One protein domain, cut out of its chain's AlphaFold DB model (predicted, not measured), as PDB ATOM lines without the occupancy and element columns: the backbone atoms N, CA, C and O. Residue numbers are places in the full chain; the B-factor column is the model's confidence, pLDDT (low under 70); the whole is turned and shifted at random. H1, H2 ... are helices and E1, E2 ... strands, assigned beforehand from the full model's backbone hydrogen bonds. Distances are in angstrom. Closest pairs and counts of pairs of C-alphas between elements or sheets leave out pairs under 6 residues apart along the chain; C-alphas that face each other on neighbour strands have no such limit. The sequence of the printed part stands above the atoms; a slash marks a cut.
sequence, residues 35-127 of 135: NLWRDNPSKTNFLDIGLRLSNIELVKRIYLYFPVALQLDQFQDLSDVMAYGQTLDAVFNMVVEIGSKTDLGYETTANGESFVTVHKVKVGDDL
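Overview. This is residues 35 to 127 of the 135 residues of an uncharacterized protein of Mesorhizobium amorphae CCBAU 01583 (UniProt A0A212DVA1). A small twisted slab of three strands, E3, E4 and E5, has a separate two-stranded hairpin, E1 and E2, set off near E5, and a wide open loop between E2 and H1 in which residues 51 to 71 stick out free of the rest. Three short helices complete it: H1 only grazes the slab, H2 comes just before E3, and H3 lies beyond the end of E5, away from the slab. The printed part has 93 residues, with three named helices and five named strands in the order E1 E2 H1 H2 E3 E4 E5 H3; the class is mixed, helices and strands, though only 42 residues, under half, are in named elements. The larger sheet has the order E3 - E4 - E5 and the smaller E1 - E2, both antiparallel. The whole is loose, with a radius of gyration of the C-alphas of 16.1 A and spans of 43 by 35 by 30 A.

Along the chain. Begin with the larger sheet: find C-alpha 97 at (3.544, 30.417, 146.458), where E3 starts, and go to residue 102, 15.3 A away. E4, residues 105 to 110, runs 17.0 A, and E5, residues 113 to 119, runs 18.3 A to C-alpha 119 at (16.277, 38.734, 144.258). Go back to C-alpha 35 at (12.678, 41.604, 134.130) for E1, residues 35 to 38, 10.0 A long; E2, residues 45 to 49, follows with 13.4 A. H1 is residues 79 to 82, 5.2 A, and H2 is residues 87 to 92, 8.8 A. H3, residues 123 to 126, measures 5.5 A and ends at C-alpha 126, at (23.671, 46.793, 142.232).

Arrangement. Look first at E3, E4 and E5, a meander, each strand the antiparallel neighbour of the one before; E3 and E5 are the edge strands. The sheet is only just strongly twisted, its C-alphas lying up to 4.4 A off the best plane. In the hairpin of E3 and E4, at 159 degrees between directions, find N 99 and O 107 within hydrogen-bond range at 2.8 A. In the hairpin of E4 and E5, at 155 degrees, N 106 and O 118 are 2.8 A apart. E1 and E5 are near each other, with 10 pairs of C-alphas within 10 A. E1 forms a hairpin with E2, antiparallel at 159 degrees; N 37 and O 46 are 2.8 A apart. E2 is apart from E3, E4 and E5. H1 is on the larger sheet but only grazes it with residues 79 to 82; the closest C-alphas of H1 and E5, those of Ser 79 and Val 118, are 6.6 A apart. H1 and H2 are close but not clearly touching, their closest C-alphas, of Met 82 and Leu 88, being 5.5 A apart. H2 is only just not on the sheet, with 4 pairs of C-alphas within 10 A. H3 touches no helix and is not on the sheet. In H2 every O i to N i+4 pair is within hydrogen-bond range, while H1 and H3 are too short for such a pair.

Size, cuts and confidence. The two C-alphas farthest apart are those of Leu 58 and Thr 102, at 46.1 A. Without residues 51 to 71, the body of 72 residues spans 37 by 30 by 27 A. The printed part has no cut. The link from E2 to H1, 29 residues, is long; that from E1 to E2 is short, and the other five are tight. The model's mean pLDDT over the printed part is 72.8, with 29 residues under 70: residues 35 to 36, 44 to 69 and 85.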
ATOM      1  N   ASN A  35      12.345  42.750 133.305       66.38
ATOM      2  CA  ASN A  35      12.678  41.604 134.130       66.38
ATOM      3  C   ASN A  35      14.139  41.240 133.875       66.38
ATOM      4  O   ASN A  35      14.552  41.045 132.732       66.38
ATOM      5  N   LEU A  36      14.936  41.146 134.934       67.25
ATOM      6  CA  LEU A  36      16.304  40.652 134.840       67.25
ATOM      7  C   LEU A  36      16.347  39.232 135.395       67.25
ATOM      8  O   LEU A  36      16.153  39.008 136.588       67.25
ATOM      9  N   TRP A  37      16.623  38.271 134.524       74.56
ATOM     10  CA  TRP A  37      16.680  36.861 134.873       74.56
ATOM     11  C   TRP A  37      18.123  36.386 134.952       74.56
ATOM     12  O   TRP A  37      18.978  36.811 134.173       74.56
ATOM     13  N   ARG A  38      18.386  35.435 135.847       73.38
ATOM     14  CA  ARG A  38      19.616  34.644 135.838       73.38
ATOM     15  C   ARG A  38      19.254  33.176 135.757       73.38
ATOM     16  O   ARG A  38      18.615  32.644 136.659       73.38
ATOM     17  N   ASP A  39      19.731  32.510 134.715       76.81
ATOM     18  CA  ASP A  39      19.673  31.058 134.653       76.81
ATOM     19  C   ASP A  39      20.801  30.478 135.516       76.81
ATOM     20  O   ASP A  39      21.985  30.662 135.233       76.81
ATOM     21  N   ASN A  40      20.451  29.819 136.618       70.94
ATOM     22  CA  ASN A  40      21.435  29.318 137.577       70.94
ATOM     23  C   ASN A  40      22.347  28.209 137.017       70.94
ATOM     24  O   ASN A  40      23.548  28.270 137.305       70.94
ATOM     25  N   PRO A  41      21.832  27.240 136.236       74.56
ATOM     26  CA  PRO A  41      22.633  26.280 135.481       74.56
ATOM     27  C   PRO A  41      23.672  26.905 134.545       74.56
ATOM     28  O   PRO A  41      24.849  26.558 134.640       74.56
ATOM     29  N   SER A  42      23.280  27.831 133.659       73.25
ATOM     30  CA  SER A  42      24.218  28.419 132.685       73.25
ATOM     31  C   SER A  42      24.967  29.656 133.189       73.25
ATOM     32  O   SER A  42      25.897  30.112 132.528       73.25
ATOM     33  N   LYS A  43      24.571  30.217 134.339       72.75
ATOM     34  CA  LYS A  43      25.032  31.516 134.876       72.75
ATOM     35  C   LYS A  43      24.837  32.693 133.915       72.75
ATOM     36  O   LYS A  43      25.443  33.749 134.098       72.75
ATOM     37  N   THR A  44      23.966  32.533 132.925       62.94
ATOM     38  CA  THR A  44      23.667  33.572 131.941       62.94
ATOM     39  C   THR A  44      22.632  34.534 132.511       62.94
ATOM     40  O   THR A  44      21.649  34.103 133.117       62.94
ATOM     41  N   ASN A  45      22.855  35.838 132.325       62.78
ATOM     42  CA  ASN A  45      21.883  36.872 132.675       62.78
ATOM     43  C   ASN A  45      21.102  37.276 131.418       62.78
ATOM     44  O   ASN A  45      21.707  37.482 130.364       62.78
ATOM     45  N   PHE A  46      19.787  37.424 131.538       64.25
ATOM     46  CA  PHE A  46      18.897  37.809 130.446       64.25
ATOM     47  C   PHE A  46      18.070  39.018 130.859       64.25
ATOM     48  O   PHE A  46      17.520  39.049 131.955       64.25
ATOM     49  N   LEU A  47      17.975  39.997 129.964       65.94
ATOM     50  CA  LEU A  47      17.018  41.089 130.074       65.94
ATOM     51  C   LEU A  47      15.769  40.709 129.283       65.94
ATOM     52  O   LEU A  47      15.852  40.442 128.085       65.94
ATOM     53  N   ASP A  48      14.631  40.706 129.954       66.38
ATOM     54  CA  ASP A  48      13.314  40.461 129.387       66.38
ATOM     55  C   ASP A  48      12.472  41.740 129.490       66.38
ATOM     56  O   ASP A  48      12.503  42.456 130.492       66.38
ATOM     57  N   ILE A  49      11.781  42.065 128.402       64.81
ATOM     58  CA  ILE A  49      11.045  43.317 128.221       64.81
ATOM     59  C   ILE A  49       9.649  42.960 127.723       64.81
ATOM     60  O   ILE A  49       9.478  42.521 126.583       64.81
ATOM     61  N   GLY A  50       8.642  43.190 128.563       58.62
ATOM     62  CA  GLY A  50       7.244  43.002 128.190       58.62
ATOM     63  C   GLY A  50       6.724  44.179 127.364       58.62
ATOM     64  O   GLY A  50       6.696  45.309 127.844       58.62
ATOM     65  N   LEU A  51       6.268  43.925 126.132       57.38
ATOM     66  CA  LEU A  51       5.610  44.918 125.274       57.38
ATOM     67  C   LEU A  51       4.236  44.395 124.839       57.38
ATOM     68  O   LEU A  51       4.141  43.376 124.155       57.38
ATOM     69  N   ARG A  52       3.157  45.105 125.187       48.84
ATOM     70  CA  ARG A  52       1.801  44.793 124.707       48.84
ATOM     71  C   ARG A  52       1.459  45.677 123.509       48.84
ATOM     72  O   ARG A  52       1.316  46.885 123.653       48.84
ATOM     73  N   LEU A  53       1.296  45.067 122.334       47.47
ATOM     74  CA  LEU A  53       0.991  45.750 121.068       47.47
ATOM     75  C   LEU A  53      -0.364  45.287 120.511       47.47
ATOM     76  O   LEU A  53      -0.789  44.159 120.745       47.47
ATOM     77  N   SER A  54      -1.052  46.148 119.765       40.69
ATOM     78  CA  SER A  54      -2.296  45.826 119.044       40.69
ATOM     79  C   SER A  54      -2.122  46.148 117.555       40.69
ATOM     80  O   SER A  54      -1.368  47.062 117.232       40.69
ATOM     81  N   ASN A  55      -2.789  45.402 116.661       42.41
ATOM     82  CA  ASN A  55      -2.651  45.508 115.192       42.41
ATOM     83  C   ASN A  55      -1.204  45.256 114.691       42.41
ATOM     84  O   ASN A  55      -0.604  46.068 113.983       42.41
ATOM     85  N   ILE A  56      -0.610  44.132 115.119       42.75
ATOM     86  CA  ILE A  56       0.802  43.755 114.893       42.75
ATOM     87  C   ILE A  56       1.164  43.604 113.407       42.75
ATOM     88  O   ILE A  56       2.313  43.802 113.021       42.75
ATOM     89  N   GLU A  57       0.187  43.298 112.556       41.91
ATOM     90  CA  GLU A  57       0.330  43.191 111.102       41.91
ATOM     91  C   GLU A  57       0.799  44.497 110.444       41.91
ATOM     92  O   GLU A  57       1.324  44.481 109.330       41.91
ATOM     93  N   LEU A  58       0.663  45.621 111.150       39.56
ATOM     94  CA  LEU A  58       1.126  46.936 110.716       39.56
ATOM     95  C   LEU A  58       2.569  47.242 111.166       39.56
ATOM     96  O   LEU A  58       3.132  48.271 110.788       39.56
ATOM     97  N   VAL A  59       3.199  46.366 111.959       39.59
ATOM     98  CA  VAL A  59       4.492  46.617 112.615       39.59
ATOM     99  C   VAL A  59       5.631  45.903 111.885       39.59
ATOM    100  O   VAL A  59       5.742  44.682 111.891       39.59
ATOM    101  N   LYS A  60       6.547  46.678 111.285       40.28
ATOM    102  CA  LYS A  60       7.714  46.135 110.563       40.28
ATOM    103  C   LYS A  60       8.935  45.867 111.458       40.28
ATOM    104  O   LYS A  60       9.676  44.930 111.170       40.28
ATOM    105  N   ARG A  61       9.203  46.710 112.469       41.50
ATOM    106  CA  ARG A  61      10.342  46.632 113.423       41.50
ATOM    107  C   ARG A  61      10.043  47.425 114.704       41.50
ATOM    108  O   ARG A  61       9.239  48.349 114.657       41.50
ATOM    109  N   ILE A  62      10.759  47.115 115.791       48.78
ATOM    110  CA  ILE A  62      10.717  47.785 117.108       48.78
ATOM    111  C   ILE A  62      12.170  48.114 117.529       48.78
ATOM    112  O   ILE A  62      13.047  47.274 117.354       48.78
ATOM    113  N   TYR A  63      12.443  49.306 118.072       52.81
ATOM    114  CA  TYR A  63      13.743  49.760 118.630       52.81
ATOM    115  C   TYR A  63      13.555  50.596 119.919       52.81
ATOM    116  O   TYR A  63      12.954  51.654 119.896       52.81
ATOM    117  N   LEU A  64      14.086  50.213 121.069       55.84
ATOM    118  CA  LEU A  64      13.862  51.004 122.291       55.84
ATOM    119  C   LEU A  64      14.862  52.171 122.384       55.84
ATOM    120  O   LEU A  64      16.070  51.948 122.367       55.84
ATOM    121  N   TYR A  65      14.358  53.405 122.487       60.31
ATOM    122  CA  TYR A  65      15.152  54.617 122.717       60.31
ATOM    123  C   TYR A  65      14.600  55.372 123.922       60.31
ATOM    124  O   TYR A  65      13.401  55.646 123.981       60.31
ATOM    125  N   PHE A  66      15.480  55.738 124.849       57.84
ATOM    126  CA  PHE A  66      15.139  56.529 126.026       57.84
ATOM    127  C   PHE A  66      15.594  57.974 125.773       57.84
ATOM    128  O   PHE A  66      16.798  58.228 125.795       57.84
ATOM    129  N   PRO A  67      14.677  58.929 125.506       50.66
ATOM    130  CA  PRO A  67      15.015  60.325 125.196       50.66
ATOM    131  C   PRO A  67      15.359  61.146 126.447       50.66
ATOM    132  O   PRO A  67      15.279  62.371 126.442       50.66
ATOM    133  N   VAL A  68      15.710  60.470 127.536       56.28
ATOM    134  CA  VAL A  68      16.023  61.061 128.829       56.28
ATOM    135  C   VAL A  68      17.319  60.452 129.336       56.28
ATOM    136  O   VAL A  68      17.580  59.262 129.150       56.28
ATOM    137  N   ALA A  69      18.143  61.276 129.982       64.88
ATOM    138  CA  ALA A  69      19.242  60.753 130.771       64.88
ATOM    139  C   ALA A  69      18.635  59.969 131.937       64.88
ATOM    140  O   ALA A  69      18.008  60.565 132.811       64.88
ATOM    141  N   LEU A  70      18.802  58.647 131.917       73.69
ATOM    142  CA  LEU A  70      18.406  57.804 133.036       73.69
ATOM    143  C   LEU A  70      19.212  58.228 134.267       73.69
ATOM    144  O   LEU A  70      20.426  58.430 134.180       73.69
ATOM    145  N   GLN A  71      18.530  58.362 135.394       77.88
ATOM    146  CA  GLN A  71      19.127  58.604 136.703       77.88
ATOM    147  C   GLN A  71      18.830  57.409 137.606       77.88
ATOM    148  O   GLN A  71      17.795  56.764 137.457       77.88
ATOM    149  N   LEU A  72      19.742  57.077 138.524       77.69
ATOM    150  CA  LEU A  72      19.574  55.897 139.382       77.69
ATOM    151  C   LEU A  72      18.320  55.996 140.262       77.69
ATOM    152  O   LEU A  72      17.673  54.990 140.507       77.69
ATOM    153  N   ASP A  73      17.928  57.196 140.680       78.81
ATOM    154  CA  ASP A  73      16.724  57.437 141.484       78.81
ATOM    155  C   ASP A  73      15.400  57.159 140.744       78.81
ATOM    156  O   ASP A  73      14.349  57.104 141.377       78.81
ATOM    157  N   GLN A  74      15.443  56.941 139.427       73.06
ATOM    158  CA  GLN A  74      14.288  56.564 138.605       73.06
ATOM    159  C   GLN A  74      14.064  55.046 138.543       73.06
ATOM    160  O   GLN A  74      13.066  54.597 137.984       73.06
ATOM    161  N   PHE A  75      14.987  54.245 139.084       76.62
ATOM    162  CA  PHE A  75      14.856  52.793 139.135       76.62
ATOM    163  C   PHE A  75      14.196  52.384 140.446       76.62
ATOM    164  O   PHE A  75      14.577  52.839 141.524       76.62
ATOM    165  N   GLN A  76      13.231  51.478 140.351       76.88
ATOM    166  CA  GLN A  76      12.542  50.921 141.501       76.88
ATOM    167  C   GLN A  76      12.614  49.399 141.456       76.88
ATOM    168  O   GLN A  76      12.320  48.785 140.431       76.88
ATOM    169  N   ASP A  77      12.985  48.793 142.582       80.31
ATOM    170  CA  ASP A  77      12.861  47.353 142.761       80.31
ATOM    171  C   ASP A  77      11.403  46.993 143.070       80.31
ATOM    172  O   ASP A  77      10.817  47.477 144.041       80.31
ATOM    173  N   LEU A  78      10.819  46.139 142.232       82.50
ATOM    174  CA  LEU A  78       9.447  45.665 142.387       82.50
ATOM    175  C   LEU A  78       9.362  44.345 143.161       82.50
ATOM    176  O   LEU A  78       8.255  43.844 143.348       82.50
ATOM    177  N   SER A  79      10.481  43.790 143.644       82.50
ATOM    178  CA  SER A  79      10.501  42.515 144.374       82.50
ATOM    179  C   SER A  79       9.490  42.475 145.529       82.50
ATOM    180  O   SER A  79       8.735  41.513 145.667       82.50
ATOM    181  N   ASP A  80       9.394  43.544 146.323       82.69
ATOM    182  CA  ASP A  80       8.429  43.620 147.418       82.69
ATOM    183  C   ASP A  80       6.990  43.707 146.907       82.69
ATOM    184  O   ASP A  80       6.125  43.019 147.438       82.69
ATOM    185  N   VAL A  81       6.731  44.473 145.842       81.81
ATOM    186  CA  VAL A  81       5.399  44.575 145.214       81.81
ATOM    187  C   VAL A  81       4.947  43.215 144.679       81.81
ATOM    188  O   VAL A  81       3.811  42.802 144.911       81.81
ATOM    189  N   MET A  82       5.851  42.482 144.025       78.00
ATOM    190  CA  MET A  82       5.601  41.126 143.541       78.00
ATOM    191  C   MET A  82       5.294  40.165 144.694       78.00
ATOM    192  O   MET A  82       4.444  39.291 144.558       78.00
ATOM    193  N   ALA A  83       5.926  40.352 145.852       80.50
ATOM    194  CA  ALA A  83       5.737  39.501 147.018       80.50
ATOM    195  C   ALA A  83       4.395  39.694 147.758       80.50
ATOM    196  O   ALA A  83       4.162  39.000 148.756       80.50
ATOM    197  N   TYR A  84       3.540  40.632 147.331       74.69
ATOM    198  CA  TYR A  84       2.223  40.881 147.924       74.69
ATOM    199  C   TYR A  84       1.078  40.457 146.994       74.69
ATOM    200  O   TYR A  84       1.028  40.808 145.814       74.69
ATOM    201  N   GLY A  85       0.096  39.758 147.573       67.81
ATOM    202  CA  GLY A  85      -1.136  39.365 146.890       67.81
ATOM    203  C   GLY A  85      -0.913  38.328 145.787       67.81
ATOM    204  O   GLY A  85      -0.083  37.439 145.926       67.81
ATOM    205  N   GLN A  86      -1.675  38.453 144.697       70.12
ATOM    206  CA  GLN A  86      -1.621  37.575 143.516       70.12
ATOM    207  C   GLN A  86      -0.724  38.143 142.401       70.12
ATOM    208  O   GLN A  86      -0.859  37.787 141.234       70.12
ATOM    209  N   THR A  87       0.179  39.073 142.729       76.00
ATOM    210  CA  THR A  87       0.994  39.773 141.724       76.00
ATOM    211  C   THR A  87       1.923  38.809 140.987       76.00
ATOM    212  O   THR A  87       2.031  38.879 139.765       76.00
ATOM    213  N   LEU A  88       2.530  37.850 141.696       77.06
ATOM    214  CA  LEU A  88       3.316  36.775 141.075       77.06
ATOM    215  C   LEU A  88       2.470  35.896 140.154       77.06
ATOM    216  O   LEU A  88       2.949  35.526 139.082       77.06
ATOM    217  N   ASP A  89       1.215  35.628 140.523       79.31
ATOM    218  CA  ASP A  89       0.326  34.823 139.690       79.31
ATOM    219  C   ASP A  89       0.057  35.504 138.347       79.31
ATOM    220  O   ASP A  89       0.050  34.854 137.303       79.31
ATOM    221  N   ALA A  90      -0.112  36.829 138.362       72.06
ATOM    222  CA  ALA A  90      -0.294  37.627 137.155       72.06
ATOM    223  C   ALA A  90       0.987  37.713 136.307       72.06
ATOM    224  O   ALA A  90       0.913  37.658 135.081       72.06
ATOM    225  N   VAL A  91       2.160  37.820 136.941       74.12
ATOM    226  CA  VAL A  91       3.455  37.879 136.240       74.12
ATOM    227  C   VAL A  91       3.773  36.550 135.552       74.12
ATOM    228  O   VAL A  91       4.180  36.539 134.391       74.12
ATOM    229  N   PHE A  92       3.553  35.425 136.235       77.94
ATOM    230  CA  PHE A  92       3.894  34.095 135.724       77.94
ATOM    231  C   PHE A  92       2.723  33.354 135.066       77.94
ATOM    232  O   PHE A  92       2.919  32.275 134.513       77.94
ATOM    233  N   ASN A  93       1.519  33.936 135.076       78.06
ATOM    234  CA  ASN A  93       0.278  33.324 134.588       78.06
ATOM    235  C   ASN A  93       0.011  31.928 135.186       78.06
ATOM    236  O   ASN A  93      -0.538  31.047 134.522       78.06
ATOM    237  N   MET A  94       0.415  31.709 136.438       82.50
ATOM    238  CA  MET A  94       0.247  30.450 137.164       82.50
ATOM    239  C   MET A  94       0.248  30.702 138.668       82.50
ATOM    240  O   MET A  94       0.781  31.710 139.101       82.50
ATOM    241  N   VAL A  95      -0.304  29.789 139.467       86.25
ATOM    242  CA  VAL A  95      -0.282  29.934 140.931       86.25
ATOM    243  C   VAL A  95       1.145  29.755 141.445       86.25
ATOM    244  O   VAL A  95       1.749  28.700 141.232       86.25
ATOM    245  N   VAL A  96       1.661  30.778 142.122       87.00
ATOM    246  CA  VAL A  96       3.006  30.800 142.699       87.00
ATOM    247  C   VAL A  96       2.918  31.113 144.188       87.00
ATOM    248  O   VAL A  96       2.402  32.147 144.605       87.00
ATOM    249  N   GLU A  97       3.476  30.232 145.011       90.31
ATOM    250  CA  GLU A  97       3.544  30.417 146.458       90.31
ATOM    251  C   GLU A  97       4.896  31.004 146.857       90.31
ATOM    252  O   GLU A  97       5.935  30.643 146.304       90.31
ATOM    253  N   ILE A  98       4.896  31.909 147.837       89.62
ATOM    254  CA  ILE A  98       6.131  32.483 148.370       89.62
ATOM    255  C   ILE A  98       6.622  31.623 149.532       89.62
ATOM    256  O   ILE A  98       5.916  31.445 150.523       89.62
ATOM    257  N   GLY A  99       7.848  31.123 149.399       86.75
ATOM    258  CA  GLY A  99       8.548  30.341 150.405       86.75
ATOM    259  C   GLY A  99       9.379  31.213 151.345       86.75
ATOM    260  O   GLY A  99       8.914  32.221 151.885       86.75
ATOM    261  N   SER A 100      10.629  30.803 151.576       88.25
ATOM    262  CA  SER A 100      11.530  31.493 152.500       88.25
ATOM    263  C   SER A 100      11.814  32.930 152.035       88.25
ATOM    264  O   SER A 100      12.066  33.180 150.855       88.25
ATOM    265  N   LYS A 101      11.751  33.896 152.964       91.12
ATOM    266  CA  LYS A 101      12.086  35.310 152.726       91.12
ATOM    267  C   LYS A 101      13.347  35.687 153.499       91.12
ATOM    268  O   LYS A 101      13.487  35.351 154.673       91.12
ATOM    269  N   THR A 102      14.228  36.427 152.844       88.75
ATOM    270  CA  THR A 102      15.446  37.016 153.410       88.75
ATOM    271  C   THR A 102      15.547  38.484 153.003       88.75
ATOM    272  O   THR A 102      14.802  38.955 152.140       88.75
ATOM    273  N   ASP A 103      16.522  39.201 153.557       85.25
ATOM    274  CA  ASP A 103      16.811  40.581 153.148       85.25
ATOM    275  C   ASP A 103      17.294  40.690 151.689       85.25
ATOM    276  O   ASP A 103      17.246  41.768 151.101       85.25
ATOM    277  N   LEU A 104      17.757  39.584 151.095       81.75
ATOM    278  CA  LEU A 104      18.299  39.535 149.733       81.75
ATOM    279  C   LEU A 104      17.271  39.096 148.684       81.75
ATOM    280  O   LEU A 104      17.551  39.161 147.487       81.75
ATOM    281  N   GLY A 105      16.104  38.615 149.105       87.00
ATOM    282  CA  GLY A 105      15.132  38.027 148.194       87.00
ATOM    283  C   GLY A 105      14.299  36.935 148.837       87.00
ATOM    284  O   GLY A 105      14.330  36.735 150.053       87.00
ATOM    285  N   TYR A 106      13.552  36.224 148.007       89.81
ATOM    286  CA  TYR A 106      12.673  35.155 148.441       89.81
ATOM    287  C   TYR A 106      12.554  34.041 147.408       89.81
ATOM    288  O   TYR A 106      12.682  34.254 146.203       89.81
ATOM    289  N   GLU A 107      12.307  32.838 147.903       89.56
ATOM    290  CA  GLU A 107      12.061  31.659 147.081       89.56
ATOM    291  C   GLU A 107      10.579  31.546 146.739       89.56
ATOM    292  O   GLU A 107       9.715  32.003 147.495       89.56
ATOM    293  N   THR A 108      10.275  30.908 145.613       89.50
ATOM    294  CA  THR A 108       8.907  30.566 145.241       89.50
ATOM    295  C   THR A 108       8.762  29.094 144.898       89.50
ATOM    296  O   THR A 108       9.703  28.432 144.447       89.50
ATOM    297  N   THR A 109       7.551  28.586 145.101       90.00
ATOM    298  CA  THR A 109       7.161  27.231 144.727       90.00
ATOM    299  C   THR A 109       5.957  27.247 143.799       90.00
ATOM    300  O   THR A 109       5.050  28.065 143.946       90.00
ATOM    301  N   ALA A 110       5.929  26.311 142.855       90.06
ATOM    302  CA  ALA A 110       4.780  26.036 142.002       90.06
ATOM    303  C   ALA A 110       4.496  24.532 142.060       90.06
ATOM    304  O   ALA A 110       5.395  23.718 141.857       90.06
ATOM    305  N   ASN A 111       3.255  24.149 142.374       87.94
ATOM    306  CA  ASN A 111       2.848  22.744 142.541       87.94
ATOM    307  C   ASN A 111       3.718  21.941 143.534       87.94
ATOM    308  O   ASN A 111       3.944  20.748 143.343       87.94
ATOM    309  N   GLY A 112       4.207  22.588 144.596       86.56
ATOM    310  CA  GLY A 112       5.048  21.955 145.619       86.56
ATOM    311  C   GLY A 112       6.523  21.782 145.239       86.56
ATOM    312  O   GLY A 112       7.292  21.265 146.046       86.56
ATOM    313  N   GLU A 113       6.936  22.237 144.054       87.12
ATOM    314  CA  GLU A 113       8.330  22.220 143.605       87.12
ATOM    315  C   GLU A 113       8.921  23.633 143.569       87.12
ATOM    316  O   GLU A 113       8.203  24.616 143.376       87.12
ATOM    317  N   SER A 114      10.241  23.743 143.752       86.00
ATOM    318  CA  SER A 114      10.968  25.014 143.619       86.00
ATOM    319  C   SER A 114      10.799  25.568 142.208       86.00
ATOM    320  O   SER A 114      11.086  24.868 141.238       86.00
ATOM    321  N   PHE A 115      10.395  26.833 142.097       85.75
ATOM    322  CA  PHE A 115      10.122  27.466 140.809       85.75
ATOM    323  C   PHE A 115      11.151  28.548 140.470       85.75
ATOM    324  O   PHE A 115      12.037  28.309 139.649       85.75
ATOM    325  N   VAL A 116      11.083  29.714 141.116       82.19
ATOM    326  CA  VAL A 116      12.043  30.809 140.910       82.19
ATOM    327  C   VAL A 116      12.479  31.419 142.238       82.19
ATOM    328  O   VAL A 116      11.749  31.409 143.224       82.19
ATOM    329  N   THR A 117      13.678  31.993 142.270       82.00
ATOM    330  CA  THR A 117      14.107  32.859 143.373       82.00
ATOM    331  C   THR A 117      14.061  34.297 142.885       82.00
ATOM    332  O   THR A 117      14.691  34.635 141.882       82.00
ATOM    333  N   VAL A 118      13.315  35.143 143.586       82.38
ATOM    334  CA  VAL A 118      13.272  36.580 143.321       82.38
ATOM    335  C   VAL A 118      14.322  37.250 144.190       82.38
ATOM    336  O   VAL A 118      14.309  37.107 145.411       82.38
ATOM    337  N   HIS A 119      15.234  37.986 143.564       81.44
ATOM    338  CA  HIS A 119      16.277  38.734 144.258       81.44
ATOM    339  C   HIS A 119      15.897  40.204 144.348       81.44
ATOM    340  O   HIS A 119      15.452  40.787 143.360       81.44
ATOM    341  N   LYS A 120      16.097  40.796 145.527       85.19
ATOM    342  CA  LYS A 120      15.950  42.239 145.697       85.19
ATOM    343  C   LYS A 120      17.115  42.951 145.026       85.19
ATOM    344  O   LYS A 120      18.252  42.489 145.129       85.19
ATOM    345  N   VAL A 121      16.831  44.082 144.392       81.06
ATOM    346  CA  VAL A 121      17.847  44.939 143.773       81.06
ATOM    347  C   VAL A 121      18.029  46.187 144.624       81.06
ATOM    348  O   VAL A 121      17.113  46.987 144.802       81.06
ATOM    349  N   LYS A 122      19.241  46.397 145.129       83.56
ATOM    350  CA  LYS A 122      19.644  47.649 145.764       83.56
ATOM    351  C   LYS A 122      20.151  48.585 144.691       83.56
ATOM    352  O   LYS A 122      21.320  48.561 144.337       83.56
ATOM    353  N   VAL A 123      19.275  49.443 144.192       78.25
ATOM    354  CA  VAL A 123      19.571  50.347 143.070       78.25
ATOM    355  C   VAL A 123      20.890  51.122 143.224       78.25
ATOM    356  O   VAL A 123      21.623  51.264 142.254       78.25
ATOM    357  N   GLY A 124      21.231  51.585 144.431       79.75
ATOM    358  CA  GLY A 124      22.481  52.319 144.676       79.75
ATOM    359  C   GLY A 124      23.762  51.474 144.660       79.75
ATOM    360  O   GLY A 124      24.838  52.028 144.454       79.75
ATOM    361  N   ASP A 125      23.648  50.159 144.858       81.19
ATOM    362  CA  ASP A 125      24.786  49.240 144.992       81.19
ATOM    363  C   ASP A 125      24.909  48.293 143.782       81.19
ATOM    364  O   ASP A 125      26.012  47.985 143.331       81.19
ATOM    365  N   ASP A 126      23.772  47.848 143.244       76.69
ATOM    366  CA  ASP A 126      23.671  46.793 142.232       76.69
ATOM    367  C   ASP A 126      23.556  47.338 140.799       76.69
ATOM    368  O   ASP A 126      23.766  46.596 139.835       76.69
ATOM    369  N   LEU A 127      23.222  48.624 140.632       77.00
ATOM    370  CA  LEU A 127      23.074  49.266 139.326       77.00
ATOM    371  C   LEU A 127      24.133  50.345 139.121       77.00
ATOM    372  O   LEU A 127      24.397  51.187 139.974       77.00
TER     373      LEU A 127